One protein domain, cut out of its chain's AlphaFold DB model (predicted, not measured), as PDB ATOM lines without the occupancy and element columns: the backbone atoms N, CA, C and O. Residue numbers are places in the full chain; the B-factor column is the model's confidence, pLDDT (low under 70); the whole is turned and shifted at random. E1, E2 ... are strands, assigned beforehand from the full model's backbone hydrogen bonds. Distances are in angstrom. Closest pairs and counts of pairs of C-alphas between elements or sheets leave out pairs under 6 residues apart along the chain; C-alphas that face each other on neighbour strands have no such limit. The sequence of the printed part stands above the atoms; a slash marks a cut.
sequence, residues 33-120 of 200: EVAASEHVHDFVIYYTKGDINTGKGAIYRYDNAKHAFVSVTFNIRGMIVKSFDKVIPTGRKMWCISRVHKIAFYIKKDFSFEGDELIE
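AT A GLANCE: This is residues 33 to 120 of the 200 residues of an uncharacterized protein of Thelohanellus kitauei (UniProt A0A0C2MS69). Two strongly twisted four-stranded sheets, E1 to E4 and E7 to E10, make a small sandwich, two sheets partly face to face, with edge strand E1 close to edge strand E7 along one side. Toward the other side, E4 runs on into E5, and the short hairpin of E5 and E6 reaches across toward E10 and E8. Each four-stranded sheet is a meander, each strand the antiparallel neighbour of the one before, in the orders E1 E2 E3 E4 and E7 E8 E9 E10. The printed part has 88 residues with no named helix and ten strands, E1 to E10 in chain order, and its class is all strand. It is compact, with a radius of gyration of the C-alphas of 12.3 A and spans of 34 by 26 by 22 A.

IN THESE COORDINATES: E1, residues 33 to 36, begins at C-alpha 33 (-24.648, -9.339, -29.912) and is 10.2 A long from first to last C-alpha. E2 is residues 44 to 48, 13.6 A; E3 is residues 59 to 63, 13.0 A; E4 is residues 68 to 72, 12.6 A. E5, residues 74 to 76, is 6.0 A long, and E6, residues 79 to 81, is 6.1 A. E7, residues 86 to 90, begins at C-alpha 86 (-31.237, -7.475, -24.314) and is 12.6 A long. E8 is residues 93 to 98, 16.1 A, and E9 is residues 103 to 107, 12.8 A. E10, residues 113 to 118, is 14.6 A long and ends at C-alpha 118 (-44.854, -8.698, -19.434).

HOW THE PARTS SIT: E1 and E2 form an antiparallel hairpin, with N 35 and O 45 at 2.9 A. In the hairpin of E2 and E3, N 60 and O 46 are 2.7 A apart; in that of E3 and E4, N 70 and O 61 are 2.8 A apart. E4 runs on into E5 at 10 degrees across one residue. E5 and E6 are an antiparallel hairpin, with N 81 and O 74 at 2.8 A. In the second sheet, N 88 and O 95 join E7 and E8 within hydrogen-bond range at 2.8 A, N 96 and O 105 join E8 and E9 at 2.8 A, and N 104 and O 117 join E9 and E10 at 2.9 A. Between the sheets, the closest C-alphas of E1 and E7 are those of Ala 35 and Val 87, 6.3 A apart. E2 and E7 are near each other, with 6 pairs of C-alphas within 10 A. The closest C-alphas of E5 and E10 are those of Ile 76 and Asp 116, 7.7 A apart. E4 and E10 are apart.

THE WHOLE: The two C-alphas farthest apart are those of Ala 65 and Glu 120, at 38.8 A. The printed part has no cut and no long link; the links E1 to E2 and E2 to E3 are short, with 7 and 10 residues, and the others are tight. The mean pLDDT of the printed part is 91.0, and no printed residue is under 70.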
ATOM      1  N   GLU A  33     -25.069  -9.362 -31.301       91.00
ATOM      2  CA  GLU A  33     -24.648  -9.339 -29.912       91.00
ATOM      3  C   GLU A  33     -24.419 -10.765 -29.408       91.00
ATOM      4  O   GLU A  33     -24.993 -11.741 -29.904       91.00
ATOM      5  N   VAL A  34     -23.548 -10.881 -28.410       93.25
ATOM      6  CA  VAL A  34     -23.187 -12.155 -27.790       93.25
ATOM      7  C   VAL A  34     -23.367 -12.026 -26.288       93.25
ATOM      8  O   VAL A  34     -22.819 -11.115 -25.671       93.25
ATOM      9  N   ALA A  35     -24.111 -12.958 -25.701       92.19
ATOM     10  CA  ALA A  35     -24.237 -13.104 -24.259       92.19
ATOM     11  C   ALA A  35     -23.676 -14.461 -23.841       92.19
ATOM     12  O   ALA A  35     -24.042 -15.490 -24.407       92.19
ATOM     13  N   ALA A  36     -22.798 -14.468 -22.842       92.88
ATOM     14  CA  ALA A  36     -22.194 -15.675 -22.293       92.88
ATOM     15  C   ALA A  36     -22.400 -15.715 -20.779       92.88
ATOM     16  O   ALA A  36     -22.308 -14.688 -20.109       92.88
ATOM     17  N   SER A  37     -22.702 -16.893 -20.238       89.06
ATOM     18  CA  SER A  37     -22.796 -17.084 -18.793       89.06
ATOM     19  C   SER A  37     -21.402 -17.228 -18.191       89.06
ATOM     20  O   SER A  37     -20.620 -18.068 -18.630       89.06
ATOM     21  N   GLU A  38     -21.117 -16.464 -17.140       85.94
ATOM     22  CA  GLU A  38     -19.883 -16.617 -16.357       85.94
ATOM     23  C   GLU A  38     -19.936 -17.843 -15.429       85.94
ATOM     24  O   GLU A  38     -18.906 -18.411 -15.074       85.94
ATOM     25  N   HIS A  39     -21.139 -18.293 -15.063       87.62
ATOM     26  CA  HIS A  39     -21.344 -19.381 -14.101       87.62
ATOM     27  C   HIS A  39     -21.559 -20.751 -14.754       87.62
ATOM     28  O   HIS A  39     -21.485 -21.777 -14.074       87.62
ATOM     29  N   VAL A  40     -21.875 -20.789 -16.051       89.44
ATOM     30  CA  VAL A  40     -22.187 -22.022 -16.774       89.44
ATOM     31  C   VAL A  40     -21.351 -22.096 -18.044       89.44
ATOM     32  O   VAL A  40     -21.599 -21.378 -19.009       89.44
ATOM     33  N   HIS A  41     -20.386 -23.016 -18.052       89.31
ATOM     34  CA  HIS A  41     -19.503 -23.226 -19.196       89.31
ATOM     35  C   HIS A  41     -20.293 -23.549 -20.472       89.31
ATOM     36  O   HIS A  41     -21.293 -24.275 -20.420       89.31
ATOM     37  N   ASP A  42     -19.835 -23.016 -21.606       88.62
ATOM     38  CA  ASP A  42     -20.442 -23.146 -22.940       88.62
ATOM     39  C   ASP A  42     -21.900 -22.683 -23.057       88.62
ATOM     40  O   ASP A  42     -22.597 -23.046 -24.005       88.62
ATOM     41  N   PHE A  43     -22.402 -21.891 -22.108       93.06
ATOM     42  CA  PHE A  43     -23.710 -21.272 -22.259       93.06
ATOM     43  C   PHE A  43     -23.552 -19.906 -22.929       93.06
ATOM     44  O   PHE A  43     -23.349 -18.892 -22.261       93.06
ATOM     45  N   VAL A  44     -23.616 -19.911 -24.263       94.12
ATOM     46  CA  VAL A  44     -23.459 -18.727 -25.116       94.12
ATOM     47  C   VAL A  44     -24.650 -18.600 -26.061       94.12
ATOM     48  O   VAL A  44     -25.061 -19.575 -26.694       94.12
ATOM     49  N   ILE A  45     -25.188 -17.389 -26.170       94.38
ATOM     50  CA  ILE A  45     -26.258 -17.019 -27.094       94.38
ATOM     51  C   ILE A  45     -25.743 -15.919 -28.017       94.38
ATOM     52  O   ILE A  45     -25.146 -14.944 -27.563       94.38
ATOM     53  N   TYR A  46     -26.020 -16.071 -29.309       94.06
ATOM     54  CA  TYR A  46     -25.768 -15.064 -30.334       94.06
ATOM     55  C   TYR A  46     -27.123 -14.541 -30.787       94.06
ATOM     56  O   TYR A  46     -28.010 -15.334 -31.093       94.06
ATOM     57  N   TYR A  47     -27.326 -13.233 -30.820       92.88
ATOM     58  CA  TYR A  47     -28.619 -12.681 -31.207       92.88
ATOM     59  C   TYR A  47     -28.460 -11.337 -31.894       92.88
ATOM     60  O   TYR A  47     -27.484 -10.630 -31.681       92.88
ATOM     61  N   THR A  48     -29.434 -10.964 -32.708       89.50
ATOM     62  CA  THR A  48     -29.554  -9.598 -33.220       89.50
ATOM     63  C   THR A  48     -30.674  -8.888 -32.483       89.50
ATOM     64  O   THR A  48     -31.687  -9.511 -32.133       89.50
ATOM     65  N   LYS A  49     -30.537  -7.571 -32.320       86.75
ATOM     66  CA  LYS A  49     -31.625  -6.758 -31.783       86.75
ATOM     67  C   LYS A  49     -32.890  -6.896 -32.621       86.75
ATOM     68  O   LYS A  49     -32.831  -6.938 -33.847       86.75
ATOM     69  N   GLY A  50     -34.031  -7.004 -31.948       80.56
ATOM     70  CA  GLY A  50     -35.326  -6.990 -32.616       80.56
ATOM     71  C   GLY A  50     -35.633  -5.603 -33.169       80.56
ATOM     72  O   GLY A  50     -35.655  -4.638 -32.409       80.56
ATOM     73  N   ASP A  51     -35.901  -5.501 -34.467       80.50
ATOM     74  CA  ASP A  51     -36.477  -4.286 -35.040       80.50
ATOM     75  C   ASP A  51     -37.993  -4.293 -34.808       80.50
ATOM     76  O   ASP A  51     -38.704  -5.191 -35.255       80.50
ATOM     77  N   ILE A  52     -38.490  -3.284 -34.089       75.25
ATOM     78  CA  ILE A  52     -39.912  -3.139 -33.750       75.25
ATOM     79  C   ILE A  52     -40.769  -2.934 -35.005       75.25
ATOM     80  O   ILE A  52     -41.910  -3.387 -35.038       75.25
ATOM     81  N   ASN A  53     -40.227  -2.290 -36.041       77.50
ATOM     82  CA  ASN A  53     -40.978  -1.958 -37.249       77.50
ATOM     83  C   ASN A  53     -41.071  -3.143 -38.210       77.50
ATOM     84  O   ASN A  53     -42.101  -3.349 -38.845       77.50
ATOM     85  N   THR A  54     -39.991  -3.915 -38.333       76.88
ATOM     86  CA  THR A  54     -39.921  -5.024 -39.297       76.88
ATOM     87  C   THR A  54     -40.122  -6.396 -38.657       76.88
ATOM     88  O   THR A  54     -40.285  -7.384 -39.370       76.88
ATOM     89  N   GLY A  55     -40.082  -6.489 -37.323       71.38
ATOM     90  CA  GLY A  55     -40.071  -7.756 -36.588       71.38
ATOM     91  C   GLY A  55     -38.821  -8.599 -36.855       71.38
ATOM     92  O   GLY A  55     -38.754  -9.750 -36.418       71.38
ATOM     93  N   LYS A  56     -37.838  -8.052 -37.586       82.31
ATOM     94  CA  LYS A  56     -36.617  -8.759 -37.952       82.31
ATOM     95  C   LYS A  56     -35.743  -8.978 -36.732       82.31
ATOM     96  O   LYS A  56     -35.676  -8.163 -35.810       82.31
ATOM     97  N   GLY A  57     -35.045 -10.096 -36.773       86.38
ATOM     98  CA  GLY A  57     -34.027 -10.473 -35.822       86.38
ATOM     99  C   GLY A  57     -34.016 -11.978 -35.631       86.38
ATOM    100  O   GLY A  57     -34.994 -12.669 -35.922       86.38
ATOM    101  N   ALA A  58     -32.893 -12.472 -35.146       91.69
ATOM    102  CA  ALA A  58     -32.666 -13.887 -34.992       91.69
ATOM    103  C   ALA A  58     -31.881 -14.167 -33.713       91.69
ATOM    104  O   ALA A  58     -31.060 -13.363 -33.267       91.69
ATOM    105  N   ILE A  59     -32.138 -15.339 -33.146       94.25
ATOM    106  CA  ILE A  59     -31.391 -15.911 -32.035       94.25
ATOM    107  C   ILE A  59     -30.728 -17.175 -32.562       94.25
ATOM    108  O   ILE A  59     -31.346 -17.965 -33.279       94.25
ATOM    109  N   TYR A  60     -29.473 -17.376 -32.194       94.62
ATOM    110  CA  TYR A  60     -28.678 -18.521 -32.581       94.62
ATOM    111  C   TYR A  60     -27.959 -19.108 -31.376       94.62
ATOM    112  O   TYR A  60     -27.537 -18.410 -30.448       94.62
ATOM    113  N   ARG A  61     -27.750 -20.417 -31.451       94.06
ATOM    114  CA  ARG A  61     -26.802 -21.146 -30.616       94.06
ATOM    115  C   ARG A  61     -25.783 -21.841 -31.497       94.06
ATOM    116  O   ARG A  61     -26.103 -22.221 -32.623       94.06
ATOM    117  N   TYR A  62     -24.581 -22.038 -30.981       92.81
ATOM    118  CA  TYR A  62     -23.594 -22.852 -31.671       92.81
ATOM    119  C   TYR A  62     -23.789 -24.328 -31.304       92.81
ATOM    120  O   TYR A  62     -23.783 -24.693 -30.129       92.81
ATOM    121  N   ASP A  63     -24.009 -25.176 -32.307       91.81
ATOM    122  CA  ASP A  63     -24.086 -26.626 -32.146       91.81
ATOM    123  C   ASP A  63     -22.691 -27.219 -32.372       91.81
ATOM    124  O   ASP A  63     -22.210 -27.305 -33.505       91.81
ATOM    125  N   ASN A  64     -22.040 -27.629 -31.279       89.12
ATOM    126  CA  ASN A  64     -20.695 -28.206 -31.314       89.12
ATOM    127  C   ASN A  64     -20.620 -29.508 -32.120       89.12
ATOM    128  O   ASN A  64     -19.585 -29.770 -32.722       89.12
ATOM    129  N   ALA A  65     -21.689 -30.314 -32.151       92.38
ATOM    130  CA  ALA A  65     -21.695 -31.581 -32.879       92.38
ATOM    131  C   ALA A  65     -21.798 -31.359 -34.393       92.38
ATOM    132  O   ALA A  65     -21.222 -32.109 -35.177       92.38
ATOM    133  N   LYS A  66     -22.523 -30.313 -34.806       92.75
ATOM    134  CA  LYS A  66     -22.702 -29.950 -36.221       92.75
ATOM    135  C   LYS A  66     -21.697 -28.914 -36.719       92.75
ATOM    136  O   LYS A  66     -21.683 -28.628 -37.913       92.75
ATOM    137  N   HIS A  67     -20.895 -28.338 -35.822       91.19
ATOM    138  CA  HIS A  67     -20.009 -27.204 -36.096       91.19
ATOM    139  C   HIS A  67     -20.720 -26.054 -36.834       91.19
ATOM    140  O   HIS A  67     -20.191 -25.478 -37.786       91.19
ATOM    141  N   ALA A  68     -21.951 -25.743 -36.422       91.81
ATOM    142  CA  ALA A  68     -22.809 -24.791 -37.121       91.81
ATOM    143  C   ALA A  68     -23.670 -23.972 -36.157       91.81
ATOM    144  O   ALA A  68     -24.049 -24.435 -35.079       91.81
ATOM    145  N   PHE A  69     -24.024 -22.756 -36.578       91.81
ATOM    146  CA  PHE A  69     -25.030 -21.955 -35.890       91.81
ATOM    147  C   PHE A  69     -26.426 -22.479 -36.218       91.81
ATOM    148  O   PHE A  69     -26.789 -22.643 -37.381       91.81
ATOM    149  N   VAL A  70     -27.217 -22.722 -35.179       93.38
ATOM    150  CA  VAL A  70     -28.600 -23.184 -35.280       93.38
ATOM    151  C   VAL A  70     -29.504 -22.076 -34.769       93.38
ATOM    152  O   VAL A  70     -29.315 -21.590 -33.652       93.38
ATOM    153  N   SER A  71     -30.478 -21.677 -35.586       93.88
ATOM    154  CA  SER A  71     -31.491 -20.703 -35.178       93.88
ATOM    155  C   SER A  71     -32.370 -21.278 -34.067       93.88
ATOM    156  O   SER A  71     -32.748 -22.451 -34.100       93.88
ATOM    157  N   VAL A  72     -32.679 -20.451 -33.073       94.75
ATOM    158  CA  VAL A  72     -33.520 -20.789 -31.926       94.75
ATOM    159  C   VAL A  72     -34.713 -19.845 -31.903       94.75
ATOM    160  O   VAL A  72     -34.585 -18.649 -32.154       94.75
ATOM    161  N   THR A  73     -35.883 -20.385 -31.581       95.56
ATOM    162  CA  THR A  73     -37.096 -19.596 -31.353       95.56
ATOM    163  C   THR A  73     -37.784 -20.101 -30.097       95.56
ATOM    164  O   THR A  73     -37.691 -21.288 -29.781       95.56
ATOM    165  N   PHE A  74     -38.470 -19.209 -29.391       95.69
ATOM    166  CA  PHE A  74     -39.188 -19.544 -28.164       95.69
ATOM    167  C   PHE A  74     -40.676 -19.317 -28.381       95.69
ATOM    168  O   PHE A  74     -41.074 -18.234 -28.797       95.69
ATOM    169  N   ASN A  75     -41.498 -20.330 -28.108       95.88
ATOM    170  CA  ASN A  75     -42.948 -20.178 -28.107       95.88
ATOM    171  C   ASN A  75     -43.411 -19.867 -26.683       95.88
ATOM    172  O   ASN A  75     -43.410 -20.750 -25.827       95.88
ATOM    173  N   ILE A  76     -43.789 -18.615 -26.439       94.38
ATOM    174  CA  ILE A  76     -44.182 -18.128 -25.117       94.38
ATOM    175  C   ILE A  76     -45.561 -17.499 -25.236       94.38
ATOM    176  O   ILE A  76     -45.752 -16.551 -25.994       94.38
ATOM    177  N   ARG A  77     -46.541 -18.049 -24.511       91.81
ATOM    178  CA  ARG A  77     -47.958 -17.640 -24.600       91.81
ATOM    179  C   ARG A  77     -48.500 -17.617 -26.041       91.81
ATOM    180  O   ARG A  77     -49.290 -16.750 -26.394       91.81
ATOM    181  N   GLY A  78     -48.049 -18.545 -26.889       91.19
ATOM    182  CA  GLY A  78     -48.443 -18.604 -28.301       91.19
ATOM    183  C   GLY A  78     -47.715 -17.610 -29.215       91.19
ATOM    184  O   GLY A  78     -47.953 -17.614 -30.420       91.19
ATOM    185  N   MET A  79     -46.818 -16.776 -28.677       91.81
ATOM    186  CA  MET A  79     -45.977 -15.862 -29.449       91.81
ATOM    187  C   MET A  79     -44.639 -16.523 -29.777       91.81
ATOM    188  O   MET A  79     -43.983 -17.074 -28.894       91.81
ATOM    189  N   ILE A  80     -44.204 -16.428 -31.033       93.81
ATOM    190  CA  ILE A  80     -42.896 -16.937 -31.462       93.81
ATOM    191  C   ILE A  80     -41.859 -15.823 -31.318       93.81
ATOM    192  O   ILE A  80     -41.700 -14.990 -32.208       93.81
ATOM    193  N   VAL A  81     -41.121 -15.839 -30.214       93.94
ATOM    194  CA  VAL A  81     -40.014 -14.918 -29.962       93.94
ATOM    195  C   VAL A  81     -38.793 -15.362 -30.765       93.94
ATOM    196  O   VAL A  81     -38.240 -16.443 -30.539       93.94
ATOM    197  N   LYS A  82     -38.374 -14.513 -31.709       92.56
ATOM    198  CA  LYS A  82     -37.222 -14.746 -32.602       92.56
ATOM    199  C   LYS A  82     -36.062 -13.777 -32.385       92.56
ATOM    200  O   LYS A  82     -35.001 -13.974 -32.959       92.56
ATOM    201  N   SER A  83     -36.248 -12.746 -31.567       91.12
ATOM    202  CA  SER A  83     -35.239 -11.717 -31.324       91.12
ATOM    203  C   SER A  83     -35.301 -11.198 -29.891       91.12
ATOM    204  O   SER A  83     -36.357 -11.214 -29.241       91.12
ATOM    205  N   PHE A  84     -34.158 -10.716 -29.407       92.12
ATOM    206  CA  PHE A  84     -34.018 -10.074 -28.104       92.12
ATOM    207  C   PHE A  84     -33.609  -8.621 -28.280       92.12
ATOM    208  O   PHE A  84     -32.869  -8.289 -29.192       92.12
ATOM    209  N   ASP A  85     -34.086  -7.756 -27.398       90.69
ATOM    210  CA  ASP A  85     -33.537  -6.413 -27.197       90.69
ATOM    211  C   ASP A  85     -32.277  -6.476 -26.325       90.69
ATOM    212  O   ASP A  85     -31.289  -5.790 -26.586       90.69
ATOM    213  N   LYS A  86     -32.315  -7.325 -25.290       90.50
ATOM    214  CA  LYS A  86     -31.237  -7.475 -24.314       90.50
ATOM    215  C   LYS A  86     -31.231  -8.879 -23.725       90.50
ATOM    216  O   LYS A  86     -32.288  -9.434 -23.418       90.50
ATOM    217  N   VAL A  87     -30.036  -9.413 -23.501       93.62
ATOM    218  CA  VAL A  87     -29.811 -10.646 -22.742       93.62
ATOM    219  C   VAL A  87     -28.852 -10.341 -21.595       93.62
ATOM    220  O   VAL A  87     -27.794  -9.755 -21.808       93.62
ATOM    221  N   ILE A  88     -29.234 -10.702 -20.371       91.62
ATOM    222  CA  ILE A  88     -28.466 -10.426 -19.154       91.62
ATOM    223  C   ILE A  88     -28.140 -11.759 -18.469       91.62
ATOM    224  O   ILE A  88     -29.049 -12.401 -17.940       91.62
ATOM    225  N   PRO A  89     -26.873 -12.200 -18.464       91.69
ATOM    226  CA  PRO A  89     -26.454 -13.356 -17.677       91.69
ATOM    227  C   PRO A  89     -26.728 -13.134 -16.185       91.69
ATOM    228  O   PRO A  89     -26.414 -12.074 -15.647       91.69
ATOM    229  N   THR A  90     -27.339 -14.118 -15.524       87.06
ATOM    230  CA  THR A  90     -27.684 -14.031 -14.102       87.06
ATOM    231  C   THR A  90     -27.783 -15.415 -13.456       87.06
ATOM    232  O   THR A  90     -28.583 -16.275 -13.843       87.06
ATOM    233  N   GLY A  91     -26.917 -15.668 -12.479       89.06
ATOM    234  CA  GLY A  91     -26.696 -16.974 -11.882       89.06
ATOM    235  C   GLY A  91     -26.443 -18.025 -12.961       89.06
ATOM    236  O   GLY A  91     -25.628 -17.854 -13.866       89.06
ATOM    237  N   ARG A  92     -27.196 -19.124 -12.911       91.81
ATOM    238  CA  ARG A  92     -27.098 -20.222 -13.890       91.81
ATOM    239  C   ARG A  92     -28.016 -20.062 -15.110       91.81
ATOM    240  O   ARG A  92     -28.235 -21.031 -15.836       91.81
ATOM    241  N   LYS A  93     -28.594 -18.876 -15.304       94.38
ATOM    242  CA  LYS A  93     -29.602 -18.578 -16.328       94.38
ATOM    243  C   LYS A  93     -29.220 -17.307 -17.088       94.38
ATOM    244  O   LYS A  93     -28.254 -16.619 -16.757       94.38
ATOM    245  N   MET A  94     -29.994 -16.990 -18.115       94.75
ATOM    246  CA  MET A  94     -29.958 -15.694 -18.783       94.75
ATOM    247  C   MET A  94     -31.347 -15.079 -18.745       94.75
ATOM    248  O   MET A  94     -32.311 -15.737 -19.116       94.75
ATOM    249  N   TRP A  95     -31.447 -13.834 -18.296       94.75
ATOM    250  CA  TRP A  95     -32.672 -13.053 -18.369       94.75
ATOM    251  C   TRP A  95     -32.755 -12.369 -19.730       94.75
ATOM    252  O   TRP A  95     -31.904 -11.547 -20.080       94.75
ATOM    253  N   CYS A  96     -33.760 -12.730 -20.513       94.94
ATOM    254  CA  CYS A  96     -33.907 -12.328 -21.902       94.94
ATOM    255  C   CYS A  96     -35.115 -11.417 -22.049       94.94
ATOM    256  O   CYS A  96     -36.195 -11.724 -21.557       94.94
ATOM    257  N   ILE A  97     -34.932 -10.300 -22.746       93.31
ATOM    258  CA  ILE A  97     -35.942  -9.258 -22.912       93.31
ATOM    259  C   ILE A  97     -36.210  -9.107 -24.400       93.31
ATOM    260  O   ILE A  97     -35.289  -8.842 -25.171       93.31
ATOM    261  N   SER A  98     -37.469  -9.229 -24.816       93.25
ATOM    262  CA  SER A  98     -37.905  -8.942 -26.181       93.25
ATOM    263  C   SER A  98     -38.899  -7.784 -26.167       93.25
ATOM    264  O   SER A  98     -40.069  -7.958 -25.827       93.25
ATOM    265  N   ARG A  99     -38.446  -6.584 -26.557       90.06
ATOM    266  CA  ARG A  99     -39.314  -5.393 -26.631       90.06
ATOM    267  C   ARG A  99     -40.360  -5.483 -27.733       90.06
ATOM    268  O   ARG A  99     -41.475  -5.017 -27.529       90.06
ATOM    269  N   VAL A 100     -40.032  -6.150 -28.841       90.06
ATOM    270  CA  VAL A 100     -40.973  -6.430 -29.938       90.06
ATOM    271  C   VAL A 100     -42.201  -7.185 -29.414       90.06
ATOM    272  O   VAL A 100     -43.330  -6.825 -29.729       90.06
ATOM    273  N   HIS A 101     -41.982  -8.179 -28.548       91.19
ATOM    274  CA  HIS A 101     -43.042  -9.024 -27.985       91.19
ATOM    275  C   HIS A 101     -43.525  -8.566 -26.602       91.19
ATOM    276  O   HIS A 101     -44.400  -9.202 -26.022       91.19
ATOM    277  N   LYS A 102     -42.956  -7.480 -26.060       92.19
ATOM    278  CA  LYS A 102     -43.240  -6.955 -24.713       92.19
ATOM    279  C   LYS A 102     -43.187  -8.032 -23.623       92.19
ATOM    280  O   LYS A 102     -44.016  -8.046 -22.714       92.19
ATOM    281  N   ILE A 103     -42.176  -8.897 -23.685       93.38
ATOM    282  CA  ILE A 103     -42.011 -10.010 -22.748       93.38
ATOM    283  C   ILE A 103     -40.557 -10.155 -22.294       93.38
ATOM    284  O   ILE A 103     -39.627  -9.883 -23.062       93.38
ATOM    285  N   ALA A 104     -40.369 -10.606 -21.058       94.38
ATOM    286  CA  ALA A 104     -39.099 -11.077 -20.527       94.38
ATOM    287  C   ALA A 104     -39.256 -12.463 -19.903       94.38
ATOM    288  O   ALA A 104     -40.350 -12.832 -19.485       94.38
ATOM    289  N   PHE A 105     -38.185 -13.250 -19.911       95.56
ATOM    290  CA  PHE A 105     -38.166 -14.613 -19.378       95.56
ATOM    291  C   PHE A 105     -36.731 -15.086 -19.137       95.56
ATOM    292  O   PHE A 105     -35.783 -14.540 -19.709       95.56
ATOM    293  N   TYR A 106     -36.556 -16.134 -18.331       95.75
ATOM    294  CA  TYR A 106     -35.260 -16.791 -18.172       95.75
ATOM    295  C   TYR A 106     -35.056 -17.889 -19.208       95.75
ATOM    296  O   TYR A 106     -35.980 -18.636 -19.522       95.75
ATOM    297  N   ILE A 107     -33.813 -18.050 -19.654       96.44
ATOM    298  CA  ILE A 107     -33.346 -19.169 -20.473       96.44
ATOM    299  C   ILE A 107     -32.274 -19.944 -19.705       96.44
ATOM    300  O   ILE A 107     -31.385 -19.354 -19.079       96.44
ATOM    301  N   LYS A 108     -32.349 -21.274 -19.764       95.75
ATOM    302  CA  LYS A 108     -31.348 -22.207 -19.226       95.75
ATOM    303  C   LYS A 108     -30.398 -22.688 -20.326       95.75
ATOM    304  O   LYS A 108     -30.650 -22.499 -21.512       95.75
ATOM    305  N   LYS A 109     -29.308 -23.359 -19.940       94.12
ATOM    306  CA  LYS A 109     -28.288 -23.870 -20.880       94.12
ATOM    307  C   LYS A 109     -28.861 -24.773 -21.981       94.12
ATOM    308  O   LYS A 109     -28.364 -24.773 -23.102       94.12
ATOM    309  N   ASP A 110     -29.881 -25.556 -21.660       94.81
ATOM    310  CA  ASP A 110     -30.571 -26.447 -22.598       94.81
ATOM    311  C   ASP A 110     -31.550 -25.714 -23.530       94.81
ATOM    312  O   ASP A 110     -32.232 -26.354 -24.325       94.81
ATOM    313  N   PHE A 111     -31.599 -24.380 -23.457       93.75
ATOM    314  CA  PHE A 111     -32.535 -23.520 -24.176       93.75
ATOM    315  C   PHE A 111     -34.007 -23.776 -23.809       93.75
ATOM    316  O   PHE A 111     -34.905 -23.360 -24.539       93.75
ATOM    317  N   SER A 112     -34.277 -24.398 -22.656       95.75
ATOM    318  CA  SER A 112     -35.592 -24.308 -22.015       95.75
ATOM    319  C   SER A 112     -35.778 -22.925 -21.382       95.75
ATOM    320  O   SER A 112     -34.799 -22.252 -21.034       95.75
ATOM    321  N   PHE A 113     -37.032 -22.490 -21.243       95.88
ATOM    322  CA  PHE A 113     -37.369 -21.201 -20.642       95.88
ATOM    323  C   PHE A 113     -38.250 -21.350 -19.399       95.88
ATOM    324  O   PHE A 113     -38.927 -22.362 -19.227       95.88
ATOM    325  N   GLU A 114     -38.247 -20.336 -18.535       94.31
ATOM    326  CA  GLU A 114     -39.135 -20.246 -17.372       94.31
ATOM    327  C   GLU A 114     -39.366 -18.795 -16.933       94.31
ATOM    328  O   GLU A 114     -38.577 -17.909 -17.267       94.31
ATOM    329  N   GLY A 115     -40.420 -18.575 -16.142       87.06
ATOM    330  CA  GLY A 115     -40.693 -17.294 -15.486       87.06
ATOM    331  C   GLY A 115     -40.926 -16.155 -16.473       87.06
ATOM    332  O   GLY A 115     -40.147 -15.209 -16.501       87.06
ATOM    333  N   ASP A 116     -41.963 -16.268 -17.305       91.50
ATOM    334  CA  ASP A 116     -42.302 -15.240 -18.282       91.50
ATOM    335  C   ASP A 116     -43.151 -14.107 -17.681       91.50
ATOM    336  O   ASP A 116     -44.172 -14.329 -17.025       91.50
ATOM    337  N   GLU A 117     -42.753 -12.869 -17.958       89.81
ATOM    338  CA  GLU A 117     -43.432 -11.660 -17.500       89.81
ATOM    339  C   GLU A 117     -43.591 -10.627 -18.616       89.81
ATOM    340  O   GLU A 117     -42.784 -10.535 -19.544       89.81
ATOM    341  N   LEU A 118     -44.651  -9.824 -18.527       90.31
ATOM    342  CA  LEU A 118     -44.854  -8.698 -19.434       90.31
ATOM    343  C   LEU A 118     -43.958  -7.534 -19.010       90.31
ATOM    344  O   LEU A 118     -43.904  -7.191 -17.830       90.31
ATOM    345  N   ILE A 119     -43.306  -6.894 -19.979       88.75
ATOM    346  CA  ILE A 119     -42.436  -5.739 -19.719       88.75
ATOM    347  C   ILE A 119     -43.103  -4.425 -20.102       88.75
ATOM    348  O   ILE A 119     -43.913  -4.345 -21.031       88.75
ATOM    349  N   GLU A 120     -42.703  -3.363 -19.413       84.94
ATOM    350  CA  GLU A 120     -43.147  -2.011 -19.721       84.94
ATOM    351  C   GLU A 120     -42.284  -1.391 -20.835       84.94
ATOM    352  O   GLU A 120     -41.056  -1.522 -20.798       84.94
TER     353      GLU A 120